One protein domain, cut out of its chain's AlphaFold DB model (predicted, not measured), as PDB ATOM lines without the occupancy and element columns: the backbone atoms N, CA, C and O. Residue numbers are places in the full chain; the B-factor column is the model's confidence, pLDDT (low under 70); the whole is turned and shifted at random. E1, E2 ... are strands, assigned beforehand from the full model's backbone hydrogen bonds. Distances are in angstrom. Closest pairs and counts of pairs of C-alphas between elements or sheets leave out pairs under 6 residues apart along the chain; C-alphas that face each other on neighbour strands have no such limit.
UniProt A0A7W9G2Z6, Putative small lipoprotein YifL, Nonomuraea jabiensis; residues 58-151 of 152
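Overview. This is residues 58 to 151 of the 152 residues of the protein "Putative small lipoprotein YifL" of Nonomuraea jabiensis (UniProt A0A7W9G2Z6). This is a slender, rod-shaped sandwich of two strongly twisted sheets, E1 E2 E6 and E5 E4 E3 E7, only partly face to face. They come together along one side, where E1 meets E7. The 94 printed residues hold seven named strands, E1 to E7 along the chain, and no named helix: the class is all strand. Both sheets are antiparallel, in the orders E1 - E2 - E6 and E5 - E4 - E3 - E7. The whole is only just compact, close to loose, with a radius of gyration of the C-alphas of 14.7 A and spans of 49 by 21 by 20 A.

Along the chain. Find C-alpha 60 at (-112.456, -55.118, 523.218); from there E1, residues 60 to 71, runs 30.5 A and bends by 63 degrees at residue 68. Next come E2, residues 77 to 87, 30.3 A, and E3, residues 97 to 105, 25.9 A. Then read E4, residues 112 to 119, 23.4 A; E5, residues 122 to 124; and E6, residues 129 to 133. E7, residues 141 to 150, covers 25.9 A and ends at C-alpha 150, (-114.196, -45.946, 509.083).

Arrangement. Look first at the hairpin E1 and E2, where N 63 and O 84 are 2.9 A apart. E6 pairs with E2 through N 79 and O 131, 2.8 A. In the other sheet, E3 E4 E5 form a meander, each strand the antiparallel neighbour of the one before: N 100 and O 116 are 2.8 A apart, N 124 and O 117 2.9 A. E7 is the antiparallel neighbour of E3, with N 99 and O 148 within hydrogen-bond range at 2.8 A. Between the sheets, the closest C-alphas of E1 and E7 are those of Ile 62 and Ala 142, 5.6 A; E3 and E6 are apart.

Size, cuts and confidence. The two farthest C-alphas, those of Ser 74 and Glu 95, are 49.2 A apart. The printed part has no cut, no link between strands is long, and no printed residue is under 70 in pLDDT.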
ATOM      1  N   GLU A  58    -110.405 -58.967 519.939       96.25
ATOM      2  CA  GLU A  58    -110.075 -59.513 521.263       96.25
ATOM      3  C   GLU A  58    -109.575 -58.452 522.255       96.25
ATOM      4  O   GLU A  58    -109.602 -58.682 523.465       96.25
ATOM      5  N   GLU A  59    -109.181 -57.270 521.769       96.12
ATOM      6  CA  GLU A  59    -108.781 -56.133 522.603       96.12
ATOM      7  C   GLU A  59    -109.987 -55.377 523.188       96.12
ATOM      8  O   GLU A  59    -109.819 -54.526 524.069       96.12
ATOM      9  N   PHE A  60    -111.206 -55.701 522.737       96.44
ATOM     10  CA  PHE A  60    -112.456 -55.118 523.218       96.44
ATOM     11  C   PHE A  60    -113.179 -56.053 524.193       96.44
ATOM     12  O   PHE A  60    -113.851 -57.019 523.826       96.44
ATOM     13  N   GLY A  61    -113.120 -55.709 525.476       96.31
ATOM     14  CA  GLY A  61    -113.953 -56.322 526.504       96.31
ATOM     15  C   GLY A  61    -115.343 -55.691 526.527       96.31
ATOM     16  O   GLY A  61    -115.472 -54.516 526.868       96.31
ATOM     17  N   ILE A  62    -116.387 -56.473 526.237       97.06
ATOM     18  CA  ILE A  62    -117.782 -56.011 526.269       97.06
ATOM     19  C   ILE A  62    -118.522 -56.680 527.425       97.06
ATOM     20  O   ILE A  62    -118.628 -57.904 527.509       97.06
ATOM     21  N   ARG A  63    -119.068 -55.868 528.331       96.50
ATOM     22  CA  ARG A  63    -119.927 -56.326 529.428       96.50
ATOM     23  C   ARG A  63    -121.360 -55.886 529.194       96.50
ATOM     24  O   ARG A  63    -121.610 -54.714 528.940       96.50
ATOM     25  N   VAL A  64    -122.302 -56.811 529.352       96.69
ATOM     26  CA  VAL A  64    -123.734 -56.503 529.307       96.69
ATOM     27  C   VAL A  64    -124.206 -56.113 530.704       96.69
ATOM     28  O   VAL A  64    -124.023 -56.862 531.665       96.69
ATOM     29  N   LYS A  65    -124.820 -54.937 530.825       95.88
ATOM     30  CA  LYS A  65    -125.455 -54.440 532.043       95.88
ATOM     31  C   LYS A  65    -126.966 -54.454 531.856       95.88
ATOM     32  O   LYS A  65    -127.497 -53.686 531.063       95.88
ATOM     33  N   ILE A  66    -127.658 -55.286 532.626       95.94
ATOM     34  CA  ILE A  66    -129.123 -55.271 532.673       95.94
ATOM     35  C   ILE A  66    -129.575 -54.006 533.410       95.94
ATOM     36  O   ILE A  66    -129.144 -53.763 534.539       95.94
ATOM     37  N   LEU A  67    -130.409 -53.203 532.756       96.50
ATOM     38  CA  LEU A  67    -131.015 -51.991 533.305       96.50
ATOM     39  C   LEU A  67    -132.377 -52.308 533.918       96.50
ATOM     40  O   LEU A  67    -132.638 -51.960 535.066       96.50
ATOM     41  N   GLU A  68    -133.205 -53.045 533.178       95.94
ATOM     42  CA  GLU A  68    -134.516 -53.506 533.621       95.94
ATOM     43  C   GLU A  68    -134.709 -54.977 533.244       95.94
ATOM     44  O   GLU A  68    -134.223 -55.445 532.214       95.94
ATOM     45  N   LYS A  69    -135.414 -55.730 534.093       95.44
ATOM     46  CA  LYS A  69    -135.794 -57.117 533.816       95.44
ATOM     47  C   LYS A  69    -137.185 -57.405 534.352       95.44
ATOM     48  O   LYS A  69    -137.416 -57.310 535.557       95.44
ATOM     49  N   LYS A  70    -138.077 -57.859 533.474       96.25
ATOM     50  CA  LYS A  70    -139.432 -58.296 533.818       96.25
ATOM     51  C   LYS A  70    -139.668 -59.715 533.324       96.25
ATOM     52  O   LYS A  70    -139.620 -59.979 532.128       96.25
ATOM     53  N   CYS A  71    -139.925 -60.628 534.255       94.94
ATOM     54  CA  CYS A  71    -140.098 -62.050 533.970       94.94
ATOM     55  C   CYS A  71    -141.565 -62.468 534.072       94.94
ATOM     56  O   CYS A  71    -142.274 -62.032 534.978       94.94
ATOM     57  N   PHE A  72    -141.987 -63.366 533.184       92.75
ATOM     58  CA  PHE A  72    -143.370 -63.838 533.061       92.75
ATOM     59  C   PHE A  72    -143.476 -65.345 533.352       92.75
ATOM     60  O   PHE A  72    -144.236 -66.080 532.724       92.75
ATOM     61  N   GLY A  73    -142.685 -65.822 534.318       88.44
ATOM     62  CA  GLY A  73    -142.615 -67.237 534.686       88.44
ATOM     63  C   GLY A  73    -141.913 -68.065 533.610       88.44
ATOM     64  O   GLY A  73    -140.782 -67.766 533.234       88.44
ATOM     65  N   SER A  74    -142.587 -69.105 533.120       85.00
ATOM     66  CA  SER A  74    -142.047 -70.011 532.095       85.00
ATOM     67  C   SER A  74    -141.982 -69.397 530.696       85.00
ATOM     68  O   SER A  74    -141.363 -69.989 529.822       85.00
ATOM     69  N   ALA A  75    -142.606 -68.234 530.477       87.81
ATOM     70  CA  ALA A  75    -142.573 -67.515 529.203       87.81
ATOM     71  C   ALA A  75    -141.293 -66.680 528.997       87.81
ATOM     72  O   ALA A  75    -141.207 -65.943 528.027       87.81
ATOM     73  N   GLY A  76    -140.326 -66.746 529.918       93.38
ATOM     74  CA  GLY A  76    -139.074 -65.999 529.812       93.38
ATOM     75  C   GLY A  76    -139.110 -64.619 530.475       93.38
ATOM     76  O   GLY A  76    -139.940 -64.337 531.352       93.38
ATOM     77  N   CYS A  77    -138.149 -63.772 530.108       96.44
ATOM     78  CA  CYS A  77    -138.041 -62.405 530.609       96.44
ATOM     79  C   CYS A  77    -137.736 -61.413 529.497       96.44
ATOM     80  O   CYS A  77    -136.819 -61.633 528.710       96.44
ATOM     81  N   ASN A  78    -138.414 -60.274 529.560       95.88
ATOM     82  CA  ASN A  78    -138.067 -59.085 528.802       95.88
ATOM     83  C   ASN A  78    -136.993 -58.321 529.574       95.88
ATOM     84  O   ASN A  78    -137.138 -58.088 530.782       95.88
ATOM     85  N   VAL A  79    -135.917 -57.956 528.892       96.38
ATOM     86  CA  VAL A  79    -134.784 -57.237 529.464       96.38
ATOM     87  C   VAL A  79    -134.487 -55.990 528.649       96.38
ATOM     88  O   VAL A  79    -134.421 -56.038 527.426       96.38
ATOM     89  N   THR A  80    -134.255 -54.890 529.355       96.88
ATOM     90  CA  THR A  80    -133.592 -53.711 528.800       96.88
ATOM     91  C   THR A  80    -132.159 -53.736 529.300       96.88
ATOM     92  O   THR A  80    -131.925 -53.854 530.508       96.88
ATOM     93  N   TYR A  81    -131.189 -53.667 528.400       96.31
ATOM     94  CA  TYR A  81    -129.775 -53.713 528.744       96.31
ATOM     95  C   TYR A  81    -128.978 -52.629 528.031       96.31
ATOM     96  O   TYR A  81    -129.420 -52.026 527.066       96.31
ATOM     97  N   SER A  82    -127.780 -52.392 528.542       96.50
ATOM     98  CA  SER A  82    -126.777 -51.490 527.989       96.50
ATOM     99  C   SER A  82    -125.448 -52.224 527.945       96.50
ATOM    100  O   SER A  82    -125.203 -53.110 528.774       96.50
ATOM    101  N   ILE A  83    -124.558 -51.853 527.033       96.44
ATOM    102  CA  ILE A  83    -123.198 -52.392 527.024       96.44
ATOM    103  C   ILE A  83    -122.229 -51.475 527.778       96.44
ATOM    104  O   ILE A  83    -122.454 -50.282 527.990       96.44
ATOM    105  N   ARG A  84    -121.132 -52.058 528.246       94.69
ATOM    106  CA  ARG A  84    -119.954 -51.346 528.735       94.69
ATOM    107  C   ARG A  84    -118.752 -51.895 528.001       94.69
ATOM    108  O   ARG A  84    -118.416 -53.068 528.168       94.69
ATOM    109  N   VAL A  85    -118.140 -51.036 527.201       95.50
ATOM    110  CA  VAL A  85    -116.949 -51.349 526.424       95.50
ATOM    111  C   VAL A  85    -115.718 -50.966 527.239       95.50
ATOM    112  O   VAL A  85    -115.692 -49.943 527.920       95.50
ATOM    113  N   SER A  86    -114.711 -51.821 527.190       94.94
ATOM    114  CA  SER A  86    -113.365 -51.562 527.684       94.94
ATOM    115  C   SER A  86    -112.385 -51.961 526.598       94.94
ATOM    116  O   SER A  86    -112.551 -53.024 526.006       94.94
ATOM    117  N   TYR A  87    -111.385 -51.126 526.356       95.06
ATOM    118  CA  TYR A  87    -110.337 -51.384 525.382       95.06
ATOM    119  C   TYR A  87    -109.004 -51.539 526.115       95.06
ATOM    120  O   TYR A  87    -108.675 -50.728 526.982       95.06
ATOM    121  N   SER A  88    -108.280 -52.620 525.827       94.94
ATOM    122  CA  SER A  88    -107.010 -52.957 526.491       94.94
ATOM    123  C   SER A  88    -105.792 -52.901 525.569       94.94
ATOM    124  O   SER A  88    -104.698 -53.261 526.002       94.94
ATOM    125  N   GLY A  89    -105.980 -52.491 524.316       91.56
ATOM    126  CA  GLY A  89    -104.904 -52.369 523.341       91.56
ATOM    127  C   GLY A  89    -104.099 -51.065 523.462       91.56
ATOM    128  O   GLY A  89    -104.337 -50.241 524.353       91.56
ATOM    129  N   PRO A  90    -103.127 -50.850 522.559       91.88
ATOM    130  CA  PRO A  90    -102.390 -49.594 522.427       91.88
ATOM    131  C   PRO A  90    -103.311 -48.408 522.127       91.88
ATOM    132  O   PRO A  90    -104.332 -48.577 521.466       91.88
ATOM    133  N   ALA A  91    -102.918 -47.197 522.537       90.06
ATOM    134  CA  ALA A  91    -103.684 -45.974 522.282       90.06
ATOM    135  C   ALA A  91    -104.102 -45.844 520.803       90.06
ATOM    136  O   ALA A  91    -103.273 -45.994 519.900       90.06
ATOM    137  N   LEU A  92    -105.386 -45.565 520.574       90.88
ATOM    138  CA  LEU A  92    -105.961 -45.412 519.241       90.88
ATOM    139  C   LEU A  92    -105.677 -44.020 518.676       90.88
ATOM    140  O   LEU A  92    -105.522 -43.051 519.418       90.88
ATOM    141  N   ASN A  93    -105.635 -43.919 517.345       90.00
ATOM    142  CA  ASN A  93    -105.556 -42.624 516.679       90.00
ATOM    143  C   ASN A  93    -106.862 -41.841 516.929       90.00
ATOM    144  O   ASN A  93    -107.916 -42.330 516.525       90.00
ATOM    145  N   PRO A  94    -106.822 -40.639 517.533       89.69
ATOM    146  CA  PRO A  94    -108.021 -39.831 517.754       89.69
ATOM    147  C   PRO A  94    -108.647 -39.299 516.457       89.69
ATOM    148  O   PRO A  94    -109.800 -38.892 516.464       89.69
ATOM    149  N   GLU A  95    -107.918 -39.297 515.342       89.94
ATOM    150  CA  GLU A  95    -108.448 -38.903 514.031       89.94
ATOM    151  C   GLU A  95    -109.077 -40.085 513.277       89.94
ATOM    152  O   GLU A  95    -109.747 -39.887 512.267       89.94
ATOM    153  N   GLN A  96    -108.884 -41.317 513.764       91.12
ATOM    154  CA  GLN A  96    -109.398 -42.530 513.138       91.12
ATOM    155  C   GLN A  96    -110.600 -43.063 513.907       91.12
ATOM    156  O   GLN A  96    -110.498 -43.385 515.089       91.12
ATOM    157  N   GLU A  97    -111.716 -43.232 513.209       94.50
ATOM    158  CA  GLU A  97    -112.873 -43.938 513.746       94.50
ATOM    159  C   GLU A  97    -112.815 -45.422 513.361       94.50
ATOM    160  O   GLU A  97    -112.427 -45.780 512.242       94.50
ATOM    161  N   TYR A  98    -113.192 -46.284 514.301       95.12
ATOM    162  CA  TYR A  98    -113.366 -47.716 514.101       95.12
ATOM    163  C   TYR A  98    -114.802 -48.107 514.431       95.12
ATOM    164  O   TYR A  98    -115.343 -47.689 515.455       95.12
ATOM    165  N   GLN A  99    -115.404 -48.938 513.590       96.38
ATOM    166  CA  GLN A  99    -116.652 -49.631 513.875       96.38
ATOM    167  C   GLN A  99    -116.328 -51.029 514.388       96.38
ATOM    168  O   GLN A  99    -115.566 -51.761 513.769       96.38
ATOM    169  N   VAL A 100    -116.904 -51.399 515.522       97.38
ATOM    170  CA  VAL A 100    -116.722 -52.716 516.124       97.38
ATOM    171  C   VAL A 100    -118.056 -53.436 516.119       97.38
ATOM    172  O   VAL A 100    -119.023 -52.974 516.730       97.38
ATOM    173  N   THR A 101    -118.093 -54.585 515.456       97.56
ATOM    174  CA  THR A 101    -119.238 -55.492 515.450       97.56
ATOM    175  C   THR A 101    -119.116 -56.463 516.614       97.56
ATOM    176  O   THR A 101    -118.043 -57.003 516.898       97.56
ATOM    177  N   TYR A 102    -120.221 -56.683 517.317       97.50
ATOM    178  CA  TYR A 102    -120.287 -57.585 518.453       97.50
ATOM    179  C   TYR A 102    -121.564 -58.414 518.459       97.50
ATOM    180  O   TYR A 102    -122.611 -57.996 517.972       97.50
ATOM    181  N   GLU A 103    -121.471 -59.589 519.073       97.56
ATOM    182  CA  GLU A 103    -122.587 -60.512 519.238       97.56
ATOM    183  C   GLU A 103    -123.006 -60.614 520.700       97.56
ATOM    184  O   GLU A 103    -122.174 -60.876 521.574       97.56
ATOM    185  N   VAL A 104    -124.305 -60.462 520.963       97.38
ATOM    186  CA  VAL A 104    -124.943 -60.715 522.257       97.38
ATOM    187  C   VAL A 104    -125.628 -62.076 522.222       97.38
ATOM    188  O   VAL A 104    -126.536 -62.320 521.438       97.38
ATOM    189  N   THR A 105    -125.217 -62.971 523.114       96.88
ATOM    190  CA  THR A 105    -125.741 -64.337 523.238       96.88
ATOM    191  C   THR A 105    -126.549 -64.509 524.523       96.88
ATOM    192  O   THR A 105    -126.375 -63.766 525.491       96.88
ATOM    193  N   GLY A 106    -127.413 -65.528 524.553       94.62
ATOM    194  CA  GLY A 106    -128.294 -65.822 525.692       94.62
ATOM    195  C   GLY A 106    -129.707 -65.243 525.569       94.62
ATOM    196  O   GLY A 106    -130.495 -65.388 526.507       94.62
ATOM    197  N   LEU A 107    -130.010 -64.632 524.424       95.56
ATOM    198  CA  LEU A 107    -131.334 -64.159 524.032       95.56
ATOM    199  C   LEU A 107    -132.220 -65.316 523.549       95.56
ATOM    200  O   LEU A 107    -131.732 -66.410 523.255       95.56
ATOM    201  N   GLU A 108    -133.525 -65.073 523.501       94.25
ATOM    202  CA  GLU A 108    -134.529 -66.033 523.034       94.25
ATOM    203  C   GLU A 108    -134.481 -66.228 521.513       94.25
ATOM    204  O   GLU A 108    -134.470 -67.363 521.045       94.25
ATOM    205  N   ASP A 109    -134.347 -65.133 520.761       92.19
ATOM    206  CA  ASP A 109    -134.370 -65.116 519.291       92.19
ATOM    207  C   ASP A 109    -133.040 -65.540 518.628       92.19
ATOM    208  O   ASP A 109    -132.908 -65.517 517.407       92.19
ATOM    209  N   GLY A 110    -132.045 -65.947 519.423       93.31
ATOM    210  CA  GLY A 110    -130.683 -66.239 518.964       93.31
ATOM    211  C   GLY A 110    -129.703 -65.079 519.193       93.31
ATOM    212  O   GLY A 110    -130.037 -64.119 519.884       93.31
ATOM    213  N   PRO A 111    -128.454 -65.174 518.703       95.44
ATOM    214  CA  PRO A 111    -127.469 -64.111 518.878       95.44
ATOM    215  C   PRO A 111    -127.908 -62.813 518.189       95.44
ATOM    216  O   PRO A 111    -128.271 -62.833 517.016       95.44
ATOM    217  N   ALA A 112    -127.846 -61.688 518.902       95.75
ATOM    218  CA  ALA A 112    -128.049 -60.367 518.312       95.75
ATOM    219  C   ALA A 112    -126.701 -59.774 517.895       95.75
ATOM    220  O   ALA A 112    -125.784 -59.699 518.716       95.75
ATOM    221  N   VAL A 113    -126.589 -59.355 516.636       96.75
ATOM    222  CA  VAL A 113    -125.396 -58.699 516.087       96.75
ATOM    223  C   VAL A 113    -125.624 -57.194 516.099       96.75
ATOM    224  O   VAL A 113    -126.591 -56.716 515.513       96.75
ATOM    225  N   ASN A 114    -124.727 -56.453 516.738       95.75
ATOM    226  CA  ASN A 114    -124.799 -55.003 516.862       95.75
ATOM    227  C   ASN A 114    -123.432 -54.369 516.622       95.75
ATOM    228  O   ASN A 114    -122.408 -55.051 516.612       95.75
ATOM    229  N   THR A 115    -123.414 -53.048 516.480       96.44
ATOM    230  CA  THR A 115    -122.187 -52.280 516.287       96.44
ATOM    231  C   THR A 115    -122.068 -51.151 517.304       96.44
ATOM    232  O   THR A 115    -123.060 -50.622 517.810       96.44
ATOM    233  N   PHE A 116    -120.832 -50.797 517.637       96.06
ATOM    234  CA  PHE A 116    -120.491 -49.541 518.300       96.06
ATOM    235  C   PHE A 116    -119.318 -48.899 517.564       96.06
ATOM    236  O   PHE A 116    -118.600 -49.583 516.836       96.06
ATOM    237  N   THR A 117    -119.114 -47.598 517.742       95.94
ATOM    238  CA  THR A 117    -117.935 -46.913 517.202       95.94
ATOM    239  C   THR A 117    -117.009 -46.453 518.315       95.94
ATOM    240  O   THR A 117    -117.438 -46.195 519.444       95.94
ATOM    241  N   ILE A 118    -115.717 -46.399 518.005       94.75
ATOM    242  CA  ILE A 118    -114.682 -45.864 518.883       94.75
ATOM    243  C   ILE A 118    -113.739 -44.960 518.088       94.75
ATOM    244  O   ILE A 118    -113.280 -45.328 517.005       94.75
ATOM    245  N   GLN A 119    -113.437 -43.787 518.639       93.00
ATOM    246  CA  GLN A 119    -112.488 -42.826 518.087       93.00
ATOM    247  C   GLN A 119    -111.629 -42.265 519.223       93.00
ATOM    248  O   GLN A 119    -112.123 -41.578 520.116       93.00
ATOM    249  N   GLY A 120    -110.328 -42.571 519.208       89.00
ATOM    250  CA  GLY A 120    -109.455 -42.289 520.351       89.00
ATOM    251  C   GLY A 120    -109.993 -42.943 521.630       89.00
ATOM    252  O   GLY A 120    -110.026 -44.168 521.730       89.00
ATOM    253  N   ASP A 121    -110.431 -42.119 522.583       87.81
ATOM    254  CA  ASP A 121    -111.026 -42.541 523.861       87.81
ATOM    255  C   ASP A 121    -112.564 -42.428 523.891       87.81
ATOM    256  O   ASP A 121    -113.202 -42.808 524.875       87.81
ATOM    257  N   GLU A 122    -113.178 -41.886 522.837       91.75
ATOM    258  CA  GLU A 122    -114.626 -41.711 522.750       91.75
ATOM    259  C   GLU A 122    -115.279 -42.974 522.187       91.75
ATOM    260  O   GLU A 122    -114.890 -43.470 521.132       91.75
ATOM    261  N   VAL A 123    -116.280 -43.504 522.897       94.19
ATOM    262  CA  VAL A 123    -117.045 -44.685 522.477       94.19
ATOM    263  C   VAL A 123    -118.509 -44.298 522.322       94.19
ATOM    264  O   VAL A 123    -119.115 -43.789 523.267       94.19
ATOM    265  N   SER A 124    -119.092 -44.607 521.168       93.62
ATOM    266  CA  SER A 124    -120.502 -44.370 520.866       93.62
ATOM    267  C   SER A 124    -121.233 -45.693 520.650       93.62
ATOM    268  O   SER A 124    -120.839 -46.513 519.822       93.62
ATOM    269  N   TYR A 125    -122.292 -45.927 521.423       93.25
ATOM    270  CA  TYR A 125    -123.114 -47.138 521.384       93.25
ATOM    271  C   TYR A 125    -124.555 -46.821 521.785       93.25
ATOM    272  O   TYR A 125    -124.827 -45.779 522.381       93.25
ATOM    273  N   GLN A 126    -125.484 -47.734 521.490       90.94
ATOM    274  CA  GLN A 126    -126.863 -47.608 521.963       90.94
ATOM    275  C   GLN A 126    -126.917 -47.684 523.491       90.94
ATOM    276  O   GLN A 126    -126.476 -48.663 524.097       90.94
ATOM    277  N   GLU A 127    -127.467 -46.645 524.121       92.25
ATOM    278  CA  GLU A 127    -127.545 -46.560 525.580       92.25
ATOM    279  C   GLU A 127    -128.421 -47.665 526.170       92.25
ATOM    280  O   GLU A 127    -128.093 -48.205 527.230       92.25
ATOM    281  N   GLU A 128    -129.497 -48.020 525.469       95.00
ATOM    282  CA  GLU A 128    -130.480 -49.009 525.881       95.00
ATOM    283  C   GLU A 128    -130.895 -49.868 524.689       95.00
ATOM    284  O   GLU A 128    -131.156 -49.366 523.598       95.00
ATOM    285  N   GLU A 129    -130.999 -51.167 524.921       94.25
ATOM    286  CA  GLU A 129    -131.471 -52.135 523.949       94.25
ATOM    287  C   GLU A 129    -132.436 -53.105 524.621       94.25
ATOM    288  O   GLU A 129    -132.255 -53.492 525.780       94.25
ATOM    289  N   PHE A 130    -133.490 -53.470 523.901       95.69
ATOM    290  CA  PHE A 130    -134.536 -54.347 524.398       95.69
ATOM    291  C   PHE A 130    -134.417 -55.724 523.759       95.69
ATOM    292  O   PHE A 130    -134.318 -55.833 522.539       95.69
ATOM    293  N   ALA A 131    -134.489 -56.773 524.576       95.44
ATOM    294  CA  ALA A 131    -134.544 -58.138 524.082       95.44
ATOM    295  C   ALA A 131    -135.258 -59.086 525.053       95.44
ATOM    296  O   ALA A 131    -135.556 -58.740 526.200       95.44
ATOM    297  N   SER A 132    -135.493 -60.311 524.592       95.31
ATOM    298  CA  SER A 132    -136.106 -61.380 525.379       95.31
ATOM    299  C   SER A 132    -135.092 -62.464 525.719       95.31
ATOM    300  O   SER A 132    -134.146 -62.728 524.979       95.31
ATOM    301  N   THR A 133    -135.285 -63.111 526.865       95.94
ATOM    302  CA  THR A 133    -134.493 -64.261 527.316       95.94
ATOM    303  C   THR A 133    -135.416 -65.430 527.625       95.94
ATOM    304  O   THR A 133    -136.446 -65.223 528.268       95.94
ATOM    305  N   PRO A 134    -135.023 -66.674 527.300       94.12
ATOM    306  CA  PRO A 134    -135.917 -67.825 527.432       94.12
ATOM    307  C   PRO A 134    -136.176 -68.219 528.894       94.12
ATOM    308  O   PRO A 134    -137.056 -69.020 529.191       94.12
ATOM    309  N   SER A 135    -135.385 -67.707 529.847       91.88
ATOM    310  CA  SER A 135    -135.640 -67.877 531.281       91.88
ATOM    311  C   SER A 135    -134.906 -66.828 532.115       91.88
ATOM    312  O   SER A 135    -133.874 -66.299 531.708       91.88
ATOM    313  N   SER A 136    -135.368 -66.613 533.349       88.88
ATOM    314  CA  SER A 136    -134.776 -65.668 534.309       88.88
ATOM    315  C   SER A 136    -133.346 -65.989 534.747       88.88
ATOM    316  O   SER A 136    -132.650 -65.098 535.243       88.88
ATOM    317  N   SER A 137    -132.931 -67.247 534.574       87.50
ATOM    318  CA  SER A 137    -131.595 -67.751 534.903       87.50
ATOM    319  C   SER A 137    -130.577 -67.549 533.777       87.50
ATOM    320  O   SER A 137    -129.374 -67.705 533.999       87.50
ATOM    321  N   ARG A 138    -131.026 -67.196 532.562       92.31
ATOM    322  CA  ARG A 138    -130.108 -66.929 531.456       92.31
ATOM    323  C   ARG A 138    -129.338 -65.641 531.692       92.31
ATOM    324  O   ARG A 138    -129.865 -64.634 532.152       92.31
ATOM    325  N   THR A 139    -128.053 -65.716 531.371       92.38
ATOM    326  CA  THR A 139    -127.112 -64.604 531.472       92.38
ATOM    327  C   THR A 139    -126.722 -64.186 530.068       92.38
ATOM    328  O   THR A 139    -126.322 -65.040 529.275       92.38
ATOM    329  N   LEU A 140    -126.821 -62.888 529.788       95.75
ATOM    330  CA  LEU A 140    -126.365 -62.324 528.526       95.75
ATOM    331  C   LEU A 140    -124.849 -62.193 528.515       95.75
ATOM    332  O   LEU A 140    -124.241 -61.801 529.514       95.75
ATOM    333  N   LYS A 141    -124.241 -62.509 527.376       96.56
ATOM    334  CA  LYS A 141    -122.808 -62.326 527.141       96.56
ATOM    335  C   LYS A 141    -122.607 -61.634 525.811       96.56
ATOM    336  O   LYS A 141    -123.259 -62.016 524.847       96.56
ATOM    337  N   ALA A 142    -121.690 -60.679 525.768       97.25
ATOM    338  CA  ALA A 142    -121.316 -59.987 524.547       97.25
ATOM    339  C   ALA A 142    -119.853 -60.275 524.195       97.25
ATOM    340  O   ALA A 142    -119.020 -60.398 525.096       97.25
ATOM    341  N   LYS A 143    -119.545 -60.380 522.902       97.25
ATOM    342  CA  LYS A 143    -118.174 -60.534 522.398       97.25
ATOM    343  C   LYS A 143    -118.011 -59.749 521.102       97.25
ATOM    344  O   LYS A 143    -118.857 -59.871 520.225       97.25
ATOM    345  N   ALA A 144    -116.923 -58.992 520.975       97.31
ATOM    346  CA  ALA A 144    -116.534 -58.408 519.699       97.31
ATOM    347  C   ALA A 144    -116.101 -59.510 518.716       97.31
ATOM    348  O   ALA A 144    -115.418 -60.481 519.078       97.31
ATOM    349  N   THR A 145    -116.527 -59.363 517.472       97.56
ATOM    350  CA  THR A 145    -116.300 -60.338 516.403       97.56
ATOM    351  C   THR A 145    -115.527 -59.744 515.244       97.56
ATOM    352  O   THR A 145    -114.724 -60.454 514.648       97.56
ATOM    353  N   GLU A 146    -115.707 -58.455 514.971       96.56
ATOM    354  CA  GLU A 146    -115.095 -57.787 513.830       96.56
ATOM    355  C   GLU A 146    -114.814 -56.321 514.150       96.56
ATOM    356  O   GLU A 146    -115.502 -55.705 514.967       96.56
ATOM    357  N   VAL A 147    -113.769 -55.782 513.527       96.50
ATOM    358  CA  VAL A 147    -113.358 -54.387 513.659       96.50
ATOM    359  C   VAL A 147    -113.059 -53.851 512.268       96.50
ATOM    360  O   VAL A 147    -112.227 -54.396 511.545       96.50
ATOM    361  N   GLU A 148    -113.712 -52.753 511.917       95.19
ATOM    362  CA  GLU A 148    -113.588 -52.088 510.628       95.19
ATOM    363  C   GLU A 148    -113.135 -50.644 510.825       95.19
ATOM    364  O   GLU A 148    -113.583 -49.934 511.724       95.19
ATOM    365  N   ARG A 149    -112.227 -50.184 509.967       93.38
ATOM    366  CA  ARG A 149    -111.772 -48.794 509.959       93.38
ATOM    367  C   ARG A 149    -112.754 -47.940 509.154       93.38
ATOM    368  O   ARG A 149    -112.966 -48.215 507.976       93.38
ATOM    369  N   LEU A 150    -113.300 -46.886 509.757       90.38
ATOM    370  CA  LEU A 150    -114.196 -45.946 509.083       90.38
ATOM    371  C   LEU A 150    -113.412 -44.748 508.529       90.38
ATOM    372  O   LEU A 150    -112.748 -44.030 509.270       90.38
ATOM    373  N   GLY A 151    -113.508 -44.519 507.218       75.81
ATOM    374  CA  GLY A 151    -112.838 -43.413 506.525       75.81
ATOM    375  C   GLY A 151    -111.501 -43.810 505.891       75.81
ATOM    376  O   GLY A 151    -110.614 -44.352 506.552       75.81
TER     377      GLY A 151